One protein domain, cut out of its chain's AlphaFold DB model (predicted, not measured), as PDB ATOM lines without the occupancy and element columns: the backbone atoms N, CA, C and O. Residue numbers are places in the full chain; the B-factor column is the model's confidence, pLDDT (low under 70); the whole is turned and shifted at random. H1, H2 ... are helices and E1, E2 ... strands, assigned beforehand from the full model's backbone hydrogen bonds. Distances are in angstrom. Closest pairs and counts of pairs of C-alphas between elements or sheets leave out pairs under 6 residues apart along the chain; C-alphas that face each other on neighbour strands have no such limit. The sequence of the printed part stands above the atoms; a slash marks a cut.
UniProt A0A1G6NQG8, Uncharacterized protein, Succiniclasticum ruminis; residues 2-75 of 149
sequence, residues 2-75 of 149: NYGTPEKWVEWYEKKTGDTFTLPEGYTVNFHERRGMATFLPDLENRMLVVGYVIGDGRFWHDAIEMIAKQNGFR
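Overview. This is residues 2 to 75 of the 149 residues of an uncharacterized protein of Succiniclasticum ruminis (UniProt A0A1G6NQG8). A narrow, twisted sheet of three strands forms the middle layer, with a helix on each face: H2 runs lengthwise over one face, mostly over E2, and H1 crosses the other face at one end of the sheet, where E1 ends, E2 begins and E3 ends. The E2 and E3 hairpin runs from H1 toward the tight link of residues 44 to 47, and E3 bends on the way. The printed part has 74 residues with two named helices and three named strands, in the order H1, E1, E2, E3, H2; the sheet's order is E1, E2, E3, all antiparallel, and the class is mixed, helices and strands. The whole is compact, with a radius of gyration of the C-alphas of 12.7 A, but its outline is elongated, spanning 36 by 23 by 17 A.

Arrangement. The sheet is a meander, each strand the antiparallel neighbour of the one before, made of E1, residues 28 to 32, E2, residues 36 to 43, and E3, residues 48 to 56. E2 is the inner strand, and E1 and E3 are edge strands. E1 and E2 form a hairpin, their directions at 151 degrees; N 30 and O 38 are within hydrogen-bond range at 2.9 A, as are N 32 and O 36 at 2.9 A. E2 and E3 form a second hairpin, their directions at 168 degrees; N 41 and O 50 are within hydrogen-bond range at 2.8 A, and N 37 and O 55 at 2.9 A. E3 bends by 57 degrees at residue 52. The sheet is twisted, its C-alphas lying up to 4.1 A off the best plane. H2, residues 58 to 71, is on one face at a height over the sheet of 8.8 A. It lies over E2, and on the local plane its line stands at 32 degrees to that of E2, only just slantwise to the strands. The closest C-alphas of H2 and E2 are those of Ala 38 and Trp 61, 6.5 A apart; those of H2 and E3 are Leu 49 and Ala 69, also 6.5 A apart. E1 and H2 are near each other, with 5 pairs of C-alphas within 10 A. H1, residues 6 to 17, is on the opposite face at a height over the sheet of 8.6 A, over E3 and, only just, over E2, on which 3 of its C-alphas fall. On the local plane it runs across the strands, at 78 degrees to E3. The closest C-alphas of H1 and E2 are those of Trp 9 and Gly 36, 6.0 A apart; those of H1 and E3 are Tyr 13 and Ile 55, 6.4 A apart. This arrangement is three layers, with helices on both faces of a sheet, and H1 and H2 are apart. In H1 and H2 every O i to N i+4 pair is within hydrogen-bond range.

Along the chain. E2 is 23.3 A from first to last C-alpha, beginning at C-alpha 36 at (-113.108, -15.663, 178.033). E3 is 22.8 A long and E1 13.5 A. H2 measures 19.8 A and ends at C-alpha 71 at (-130.884, -25.478, 170.628). H1 measures 16.4 A and begins at C-alpha 6 at (-114.218, -8.605, 178.332).

Size, cuts and confidence. The two C-alphas farthest apart are those of Asn 2 and Glu 45, at 36.8 A. The printed part has no cut. The links E1 to E2, E2 to E3 and E3 to H2 are tight, and the link H1 to E1, with 10 residues, is short. The mean pLDDT of the printed part is 94.1, and no printed residue is under 70.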
ATOM      1  N   ASN A   2    -107.981 -16.148 184.924       77.75
ATOM      2  CA  ASN A   2    -109.192 -15.346 185.099       77.75
ATOM      3  C   ASN A   2    -108.813 -13.883 184.871       77.75
ATOM      4  O   ASN A   2    -107.971 -13.366 185.600       77.75
ATOM      5  N   TYR A   3    -109.401 -13.262 183.852       81.44
ATOM      6  CA  TYR A   3    -109.168 -11.858 183.519       81.44
ATOM      7  C   TYR A   3    -110.354 -10.962 183.904       81.44
ATOM      8  O   TYR A   3    -110.216  -9.746 183.891       81.44
ATOM      9  N   GLY A   4    -111.481 -11.537 184.343       87.44
ATOM     10  CA  GLY A   4    -112.589 -10.826 184.987       87.44
ATOM     11  C   GLY A   4    -113.496 -10.020 184.055       87.44
ATOM     12  O   GLY A   4    -114.709 -10.105 184.208       87.44
ATOM     13  N   THR A   5    -112.953  -9.290 183.076       93.12
ATOM     14  CA  THR A   5    -113.740  -8.437 182.161       93.12
ATOM     15  C   THR A   5    -113.462  -8.746 180.686       93.12
ATOM     16  O   THR A   5    -112.384  -9.269 180.372       93.12
ATOM     17  N   PRO A   6    -114.407  -8.449 179.773       91.75
ATOM     18  CA  PRO A   6    -114.218  -8.605 178.332       91.75
ATOM     19  C   PRO A   6    -112.942  -7.927 177.811       91.75
ATOM     20  O   PRO A   6    -112.168  -8.548 177.085       91.75
ATOM     21  N   GLU A   7    -112.681  -6.698 178.250       94.50
ATOM     22  CA  GLU A   7    -111.562  -5.860 177.803       94.50
ATOM     23  C   GLU A   7    -110.226  -6.496 178.182       94.50
ATOM     24  O   GLU A   7    -109.345  -6.634 177.343       94.50
ATOM     25  N   LYS A   8    -110.100  -7.004 179.413       95.62
ATOM     26  CA  LYS A   8    -108.875  -7.679 179.867       95.62
ATOM     27  C   LYS A   8    -108.609  -8.987 179.123       95.62
ATOM     28  O   LYS A   8    -107.454  -9.380 178.950       95.62
ATOM     29  N   TRP A   9    -109.660  -9.688 178.695       96.00
ATOM     30  CA  TRP A   9    -109.509 -10.864 177.836       96.00
ATOM     31  C   TRP A   9    -109.041 -10.485 176.430       96.00
ATOM     32  O   TRP A   9    -108.198 -11.197 175.880       96.00
ATOM     33  N   VAL A  10    -109.543  -9.376 175.880       95.38
ATOM     34  CA  VAL A  10    -109.073  -8.813 174.608       95.38
ATOM     35  C   VAL A  10    -107.613  -8.377 174.725       95.38
ATOM     36  O   VAL A  10    -106.787  -8.892 173.983       95.38
ATOM     37  N   GLU A  11    -107.246  -7.567 175.719       95.94
ATOM     38  CA  GLU A  11    -105.857  -7.138 175.957       95.94
ATOM     39  C   GLU A  11    -104.893  -8.330 176.054       95.94
ATOM     40  O   GLU A  11    -103.805  -8.333 175.472       95.94
ATOM     41  N   TRP A  12    -105.293  -9.381 176.778       95.00
ATOM     42  CA  TRP A  12    -104.512 -10.611 176.855       95.00
ATOM     43  C   TRP A  12    -104.386 -11.308 175.499       95.00
ATOM     44  O   TRP A  12    -103.295 -11.779 175.167       95.00
ATOM     45  N   TYR A  13    -105.483 -11.411 174.742       94.44
ATOM     46  CA  TYR A  13    -105.488 -12.006 173.409       94.44
ATOM     47  C   TYR A  13    -104.523 -11.261 172.499       94.44
ATOM     48  O   TYR A  13    -103.583 -11.883 172.007       94.44
ATOM     49  N   GLU A  14    -104.698  -9.950 172.361       94.88
ATOM     50  CA  GLU A  14    -103.915  -9.114 171.453       94.88
ATOM     51  C   GLU A  14    -102.433  -9.130 171.826       94.88
ATOM     52  O   GLU A  14    -101.572  -9.336 170.972       94.88
ATOM     53  N   LYS A  15    -102.109  -9.054 173.124       94.81
ATOM     54  CA  LYS A  15    -100.726  -9.194 173.604       94.81
ATOM     55  C   LYS A  15    -100.131 -10.571 173.297       94.81
ATOM     56  O   LYS A  15     -98.935 -10.682 173.038       94.81
ATOM     57  N   LYS A  16    -100.932 -11.635 173.387       91.06
ATOM     58  CA  LYS A  16    -100.474 -13.016 173.185       91.06
ATOM     59  C   LYS A  16    -100.305 -13.365 171.709       91.06
ATOM     60  O   LYS A  16     -99.434 -14.173 171.389       91.06
ATOM     61  N   THR A  17    -101.173 -12.855 170.843       87.12
ATOM     62  CA  THR A  17    -101.218 -13.225 169.422       87.12
ATOM     63  C   THR A  17    -100.571 -12.187 168.515       87.12
ATOM     64  O   THR A  17    -100.189 -12.541 167.404       87.12
ATOM     65  N   GLY A  18    -100.436 -10.935 168.965       87.38
ATOM     66  CA  GLY A  18    -100.080  -9.802 168.107       87.38
ATOM     67  C   GLY A  18    -101.192  -9.424 167.121       87.38
ATOM     68  O   GLY A  18    -100.959  -8.673 166.174       87.38
ATOM     69  N   ASP A  19    -102.389  -9.985 167.298       86.94
ATOM     70  CA  ASP A  19    -103.550  -9.713 166.463       86.94
ATOM     71  C   ASP A  19    -104.479  -8.691 167.120       86.94
ATOM     72  O   ASP A  19    -104.456  -8.554 168.337       86.94
ATOM     73  N   THR A  20    -105.286  -7.988 166.329       91.19
ATOM     74  CA  THR A  20    -106.207  -6.959 166.836       91.19
ATOM     75  C   THR A  20    -107.621  -7.505 166.827       91.19
ATOM     76  O   THR A  20    -108.120  -7.934 165.785       91.19
ATOM     77  N   PHE A  21    -108.282  -7.479 167.978       92.44
ATOM     78  CA  PHE A  21    -109.679  -7.856 168.061       92.44
ATOM     79  C   PHE A  21    -110.534  -6.782 167.392       92.44
ATOM     80  O   PHE A  21    -110.573  -5.624 167.803       92.44
ATOM     81  N   THR A  22    -111.261  -7.192 166.365       90.88
ATOM     82  CA  THR A  22    -112.271  -6.366 165.708       90.88
ATOM     83  C   THR A  22    -113.579  -7.135 165.714       90.88
ATOM     84  O   THR A  22    -113.598  -8.312 165.367       90.88
ATOM     85  N   LEU A  23    -114.673  -6.502 166.141       91.38
ATOM     86  CA  LEU A  23    -115.999  -7.115 166.095       91.38
ATOM     87  C   LEU A  23    -116.662  -6.740 164.765       91.38
ATOM     88  O   LEU A  23    -117.034  -5.577 164.604       91.38
ATOM     89  N   PRO A  24    -116.808  -7.674 163.805       86.25
ATOM     90  CA  PRO A  24    -117.480  -7.363 162.553       86.25
ATOM     91  C   PRO A  24    -118.970  -7.102 162.796       86.25
ATOM     92  O   PRO A  24    -119.559  -7.638 163.739       86.25
ATOM     93  N   GLU A  25    -119.585  -6.310 161.923       90.25
ATOM     94  CA  GLU A  25    -121.018  -6.021 161.990       90.25
ATOM     95  C   GLU A  25    -121.852  -7.313 162.018       90.25
ATOM     96  O   GLU A  25    -121.543  -8.300 161.346       90.25
ATOM     97  N   GLY A  26    -122.896  -7.322 162.852       91.25
ATOM     98  CA  GLY A  26    -123.802  -8.458 163.032       91.25
ATOM     99  C   GLY A  26    -123.305  -9.555 163.982       91.25
ATOM    100  O   GLY A  26    -124.111 -10.377 164.419       91.25
ATOM    101  N   TYR A  27    -122.022  -9.580 164.360       95.38
ATOM    102  CA  TYR A  27    -121.534 -10.551 165.342       95.38
ATOM    103  C   TYR A  27    -121.964 -10.176 166.759       95.38
ATOM    104  O   TYR A  27    -121.821  -9.039 167.206       95.38
ATOM    105  N   THR A  28    -122.421 -11.175 167.506       93.31
ATOM    106  CA  THR A  28    -122.706 -11.042 168.939       93.31
ATOM    107  C   THR A  28    -121.486 -11.435 169.762       93.31
ATOM    108  O   THR A  28    -120.778 -12.377 169.403       93.31
ATOM    109  N   VAL A  29    -121.237 -10.740 170.876       95.38
ATOM    110  CA  VAL A  29    -120.182 -11.091 171.841       95.38
ATOM    111  C   VAL A  29    -120.801 -11.862 172.998       95.38
ATOM    112  O   VAL A  29    -121.718 -11.381 173.655       95.38
ATOM    113  N   ASN A  30    -120.264 -13.047 173.273       95.38
ATOM    114  CA  ASN A  30    -120.690 -13.902 174.372       95.38
ATOM    115  C   ASN A  30    -119.534 -14.033 175.347       95.38
ATOM    116  O   ASN A  30    -118.418 -14.352 174.943       95.38
ATOM    117  N   PHE A  31    -119.794 -13.777 176.624       96.38
ATOM    118  CA  PHE A  31    -118.748 -13.590 177.617       96.38
ATOM    119  C   PHE A  31    -118.957 -14.468 178.845       96.38
ATOM    120  O   PHE A  31    -120.070 -14.641 179.333       96.38
ATOM    121  N   HIS A  32    -117.853 -14.987 179.368       96.06
ATOM    122  CA  HIS A  32    -117.801 -15.657 180.652       96.06
ATOM    123  C   HIS A  32    -116.507 -15.253 181.363       96.06
ATOM    124  O   HIS A  32    -115.410 -15.601 180.920       96.06
ATOM    125  N   GLU A  33    -116.621 -14.633 182.539       95.19
ATOM    126  CA  GLU A  33    -115.503 -14.009 183.270       95.19
ATOM    127  C   GLU A  33    -114.251 -14.910 183.389       95.19
ATOM    128  O   GLU A  33    -113.125 -14.474 183.142       95.19
ATOM    129  N   ARG A  34    -114.452 -16.209 183.667       95.44
ATOM    130  CA  ARG A  34    -113.384 -17.213 183.852       95.44
ATOM    131  C   ARG A  34    -112.965 -17.976 182.590       95.44
ATOM    132  O   ARG A  34    -111.968 -18.693 182.642       95.44
ATOM    133  N   ARG A  35    -113.738 -17.909 181.504       96.50
ATOM    134  CA  ARG A  35    -113.551 -18.740 180.295       96.50
ATOM    135  C   ARG A  35    -113.259 -17.914 179.041       96.50
ATOM    136  O   ARG A  35    -112.858 -18.484 178.032       96.50
ATOM    137  N   GLY A  36    -113.394 -16.593 179.118       96.56
ATOM    138  CA  GLY A  36    -113.108 -15.663 178.033       96.56
ATOM    139  C   GLY A  36    -114.361 -15.293 177.261       96.56
ATOM    140  O   GLY A  36    -115.398 -15.040 177.870       96.56
ATOM    141  N   MET A  37    -114.269 -15.244 175.937       96.12
ATOM    142  CA  MET A  37    -115.381 -14.867 175.072       96.12
ATOM    143  C   MET A  37    -115.368 -15.605 173.739       96.12
ATOM    144  O   MET A  37    -114.316 -16.030 173.258       96.12
ATOM    145  N   ALA A  38    -116.537 -15.691 173.121       96.81
ATOM    146  CA  ALA A  38    -116.679 -16.077 171.731       96.81
ATOM    147  C   ALA A  38    -117.587 -15.096 170.997       96.81
ATOM    148  O   ALA A  38    -118.534 -14.561 171.581       96.81
ATOM    149  N   THR A  39    -117.314 -14.882 169.713       96.56
ATOM    150  CA  THR A  39    -118.199 -14.109 168.845       96.56
ATOM    151  C   THR A  39    -118.822 -15.001 167.794       96.56
ATOM    152  O   THR A  39    -118.143 -15.853 167.214       96.56
ATOM    153  N   PHE A  40    -120.114 -14.816 167.540       95.69
ATOM    154  CA  PHE A  40    -120.784 -15.544 166.472       95.69
ATOM    155  C   PHE A  40    -121.898 -14.749 165.796       95.69
ATOM    156  O   PHE A  40    -122.550 -13.901 166.415       95.69
ATOM    157  N   LEU A  41    -122.093 -15.061 164.518       96.44
ATOM    158  CA  LEU A  41    -123.109 -14.527 163.624       96.44
ATOM    159  C   LEU A  41    -124.026 -15.680 163.169       96.44
ATOM    160  O   LEU A  41    -123.541 -16.641 162.560       96.44
ATOM    161  N   PRO A  42    -125.333 -15.615 163.462       95.69
ATOM    162  CA  PRO A  42    -126.310 -16.548 162.918       95.69
ATOM    163  C   PRO A  42    -126.570 -16.304 161.426       95.69
ATOM    164  O   PRO A  42    -127.044 -15.240 161.042       95.69
ATOM    165  N   ASP A  43    -126.329 -17.312 160.593       95.75
ATOM    166  CA  ASP A  43    -126.768 -17.368 159.198       95.75
ATOM    167  C   ASP A  43    -127.991 -18.294 159.119       95.75
ATOM    168  O   ASP A  43    -127.889 -19.527 159.093       95.75
ATOM    169  N   LEU A  44    -129.175 -17.680 159.164       94.75
ATOM    170  CA  LEU A  44    -130.448 -18.399 159.197       94.75
ATOM    171  C   LEU A  44    -130.764 -19.085 157.862       94.75
ATOM    172  O   LEU A  44    -131.368 -20.158 157.864       94.75
ATOM    173  N   GLU A  45    -130.330 -18.504 156.742       95.31
ATOM    174  CA  GLU A  45    -130.589 -19.028 155.398       95.31
ATOM    175  C   GLU A  45    -129.876 -20.369 155.199       95.31
ATOM    176  O   GLU A  45    -130.500 -21.376 154.845       95.31
ATOM    177  N   ASN A  46    -128.590 -20.424 155.546       95.75
ATOM    178  CA  ASN A  46    -127.792 -21.645 155.432       95.75
ATOM    179  C   ASN A  46    -127.887 -22.551 156.668       95.75
ATOM    180  O   ASN A  46    -127.282 -23.627 156.691       95.75
ATOM    181  N   ARG A  47    -128.651 -22.153 157.697       97.00
ATOM    182  CA  ARG A  47    -128.731 -22.830 159.008       97.00
ATOM    183  C   ARG A  47    -127.343 -23.054 159.605       97.00
ATOM    184  O   ARG A  47    -127.029 -24.143 160.097       97.00
ATOM    185  N   MET A  48    -126.521 -22.016 159.566       97.62
ATOM    186  CA  MET A  48    -125.129 -22.045 159.986       97.62
ATOM    187  C   MET A  48    -124.874 -21.034 161.104       97.62
ATOM    188  O   MET A  48    -125.347 -19.906 161.058       97.62
ATOM    189  N   LEU A  49    -124.094 -21.429 162.107       97.75
ATOM    190  CA  LEU A  49    -123.576 -20.514 163.118       97.75
ATOM    191  C   LEU A  49    -122.110 -20.208 162.801       97.75
ATOM    192  O   LEU A  49    -121.261 -21.101 162.866       97.75
ATOM    193  N   VAL A  50    -121.811 -18.969 162.418       97.44
ATOM    194  CA  VAL A  50    -120.458 -18.548 162.031       97.44
ATOM    195  C   VAL A  50    -119.727 -18.014 163.253       97.44
ATOM    196  O   VAL A  50    -120.176 -17.052 163.864       97.44
ATOM    197  N   VAL A  51    -118.600 -18.618 163.616       96.88
ATOM    198  CA  VAL A  51    -117.763 -18.205 164.750       96.88
ATOM    199  C   VAL A  51    -116.649 -17.295 164.248       96.88
ATOM    200  O   VAL A  51    -115.859 -17.695 163.390       96.88
ATOM    201  N   GLY A  52    -116.576 -16.087 164.802       94.31
ATOM    202  CA  GLY A  52    -115.553 -15.099 164.466       94.31
ATOM    203  C   GLY A  52    -114.304 -15.298 165.318       94.31
ATOM    204  O   GLY A  52    -113.275 -15.759 164.834       94.31
ATOM    205  N   TYR A  53    -114.420 -15.000 166.610       93.62
ATOM    206  CA  TYR A  53    -113.333 -15.118 167.578       93.62
ATOM    207  C   TYR A  53    -113.678 -16.109 168.677       93.62
ATOM    208  O   TYR A  53    -114.819 -16.201 169.124       93.62
ATOM    209  N   VAL A  54    -112.651 -16.805 169.161       94.50
ATOM    210  CA  VAL A  54    -112.688 -17.548 170.421       94.50
ATOM    211  C   VAL A  54    -111.468 -17.138 171.233       94.50
ATOM    212  O   VAL A  54    -110.337 -17.526 170.932       94.50
ATOM    213  N   ILE A  55    -111.705 -16.333 172.263       94.81
ATOM    214  CA  ILE A  55    -110.686 -15.797 173.159       94.81
ATOM    215  C   ILE A  55    -110.795 -16.525 174.498       94.81
ATOM    216  O   ILE A  55    -111.847 -16.543 175.129       94.81
ATOM    217  N   GLY A  56    -109.688 -17.114 174.951       94.50
ATOM    218  CA  GLY A  56    -109.618 -17.836 176.221       94.50
ATOM    219  C   GLY A  56    -109.766 -19.349 176.066       94.50
ATOM    220  O   GLY A  56    -108.954 -19.990 175.393       94.50
ATOM    221  N   ASP A  57    -110.739 -19.943 176.756       95.25
ATOM    222  CA  ASP A  57    -110.923 -21.395 176.835       95.25
ATOM    223  C   ASP A  57    -111.675 -21.931 175.612       95.25
ATOM    224  O   ASP A  57    -112.901 -22.034 175.592       95.25
ATOM    225  N   GLY A  58    -110.917 -22.297 174.576       93.38
ATOM    226  CA  GLY A  58    -111.497 -22.782 173.326       93.38
ATOM    227  C   GLY A  58    -112.375 -24.026 173.479       93.38
ATOM    228  O   GLY A  58    -113.373 -24.137 172.778       93.38
ATOM    229  N   ARG A  59    -112.060 -24.945 174.401       94.06
ATOM    230  CA  ARG A  59    -112.865 -26.169 174.578       94.06
ATOM    231  C   ARG A  59    -114.223 -25.858 175.186       94.06
ATOM    232  O   ARG A  59    -115.224 -26.335 174.674       94.06
ATOM    233  N   PHE A  60    -114.240 -25.011 176.215       96.06
ATOM    234  CA  PHE A  60    -115.487 -24.524 176.800       96.06
ATOM    235  C   PHE A  60    -116.375 -23.851 175.748       96.06
ATOM    236  O   PHE A  60    -117.556 -24.174 175.641       96.06
ATOM    237  N   TRP A  61    -115.804 -22.945 174.949       96.69
ATOM    238  CA  TRP A  61    -116.571 -22.237 173.927       96.69
ATOM    239  C   TRP A  61    -117.035 -23.144 172.795       96.69
ATOM    240  O   TRP A  61    -118.145 -22.966 172.318       96.69
ATOM    241  N   HIS A  62    -116.245 -24.139 172.391       94.56
ATOM    242  CA  HIS A  62    -116.676 -25.119 171.392       94.56
ATOM    243  C   HIS A  62    -117.897 -25.914 171.866       94.56
ATOM    244  O   HIS A  62    -118.897 -25.943 171.151       94.56
ATOM    245  N   ASP A  63    -117.876 -26.436 173.095       94.81
ATOM    246  CA  ASP A  63    -119.024 -27.144 173.679       94.81
ATOM    247  C   ASP A  63    -120.255 -26.221 173.807       94.81
ATOM    248  O   ASP A  63    -121.379 -26.615 173.483       94.81
ATOM    249  N   ALA A  64    -120.052 -24.967 174.232       96.69
ATOM    250  CA  ALA A  64    -121.123 -23.978 174.355       96.69
ATOM    251  C   ALA A  64    -121.738 -23.610 172.994       96.69
ATOM    252  O   ALA A  64    -122.961 -23.579 172.860       96.69
ATOM    253  N   ILE A  65    -120.912 -23.379 171.972       96.56
ATOM    254  CA  ILE A  65    -121.360 -23.063 170.608       96.56
ATOM    255  C   ILE A  65    -122.097 -24.263 170.008       96.56
ATOM    256  O   ILE A  65    -123.143 -24.073 169.394       96.56
ATOM    257  N   GLU A  66    -121.626 -25.498 170.219       95.25
ATOM    258  CA  GLU A  66    -122.360 -26.695 169.793       95.25
ATOM    259  C   GLU A  66    -123.747 -26.792 170.432       95.25
ATOM    260  O   GLU A  66    -124.714 -27.165 169.759       95.25
ATOM    261  N   MET A  67    -123.854 -26.489 171.725       95.69
ATOM    262  CA  MET A  67    -125.128 -26.484 172.439       95.69
ATOM    263  C   MET A  67    -126.069 -25.411 171.881       95.69
ATOM    264  O   MET A  67    -127.210 -25.727 171.548       95.69
ATOM    265  N   ILE A  68    -125.580 -24.177 171.720       95.44
ATOM    266  CA  ILE A  68    -126.343 -23.055 171.154       95.44
ATOM    267  C   ILE A  68    -126.807 -23.392 169.735       95.44
ATOM    268  O   ILE A  68    -127.979 -23.195 169.410       95.44
ATOM    269  N   ALA A  69    -125.919 -23.953 168.910       95.75
ATOM    270  CA  ALA A  69    -126.237 -24.372 167.552       95.75
ATOM    271  C   ALA A  69    -127.402 -25.374 167.539       95.75
ATOM    272  O   ALA A  69    -128.396 -25.162 166.845       95.75
ATOM    273  N   LYS A  70    -127.324 -26.425 168.368       94.31
ATOM    274  CA  LYS A  70    -128.370 -27.457 168.475       94.31
ATOM    275  C   LYS A  70    -129.698 -26.890 168.982       94.31
ATOM    276  O   LYS A  70    -130.736 -27.196 168.404       94.31
ATOM    277  N   GLN A  71    -129.675 -26.064 170.029       95.62
ATOM    278  CA  GLN A  71    -130.884 -25.478 170.628       95.62
ATOM    279  C   GLN A  71    -131.654 -24.581 169.655       95.62
ATOM    280  O   GLN A  71    -132.877 -24.526 169.716       95.62
ATOM    281  N   ASN A  72    -130.945 -23.917 168.743       94.88
ATOM    282  CA  ASN A  72    -131.533 -22.997 167.770       94.88
ATOM    283  C   ASN A  72    -131.717 -23.631 166.378       94.88
ATOM    284  O   ASN A  72    -132.014 -22.932 165.415       94.88
ATOM    285  N   GLY A  73    -131.545 -24.951 166.251       95.19
ATOM    286  CA  GLY A  73    -131.787 -25.668 164.995       95.19
ATOM    287  C   GLY A  73    -130.750 -25.420 163.892       95.19
ATOM    288  O   GLY A  73    -131.006 -25.749 162.730       95.19
ATOM    289  N   PHE A  74    -129.575 -24.878 164.225       97.50
ATOM    290  CA  PHE A  74    -128.468 -24.757 163.280       97.50
ATOM    291  C   PHE A  74    -127.910 -26.140 162.941       97.50
ATOM    292  O   PHE A  74    -127.664 -26.983 163.807       97.50
ATOM    293  N   ARG A  75    -127.690 -26.370 161.648       97.06
ATOM    294  CA  ARG A  75    -127.177 -27.632 161.110       97.06
ATOM    295  C   ARG A  75    -125.662 -27.616 160.950       97.06
ATOM    296  O   ARG A  75    -125.047 -28.683 160.941       97.06
TER     297      ARG A  75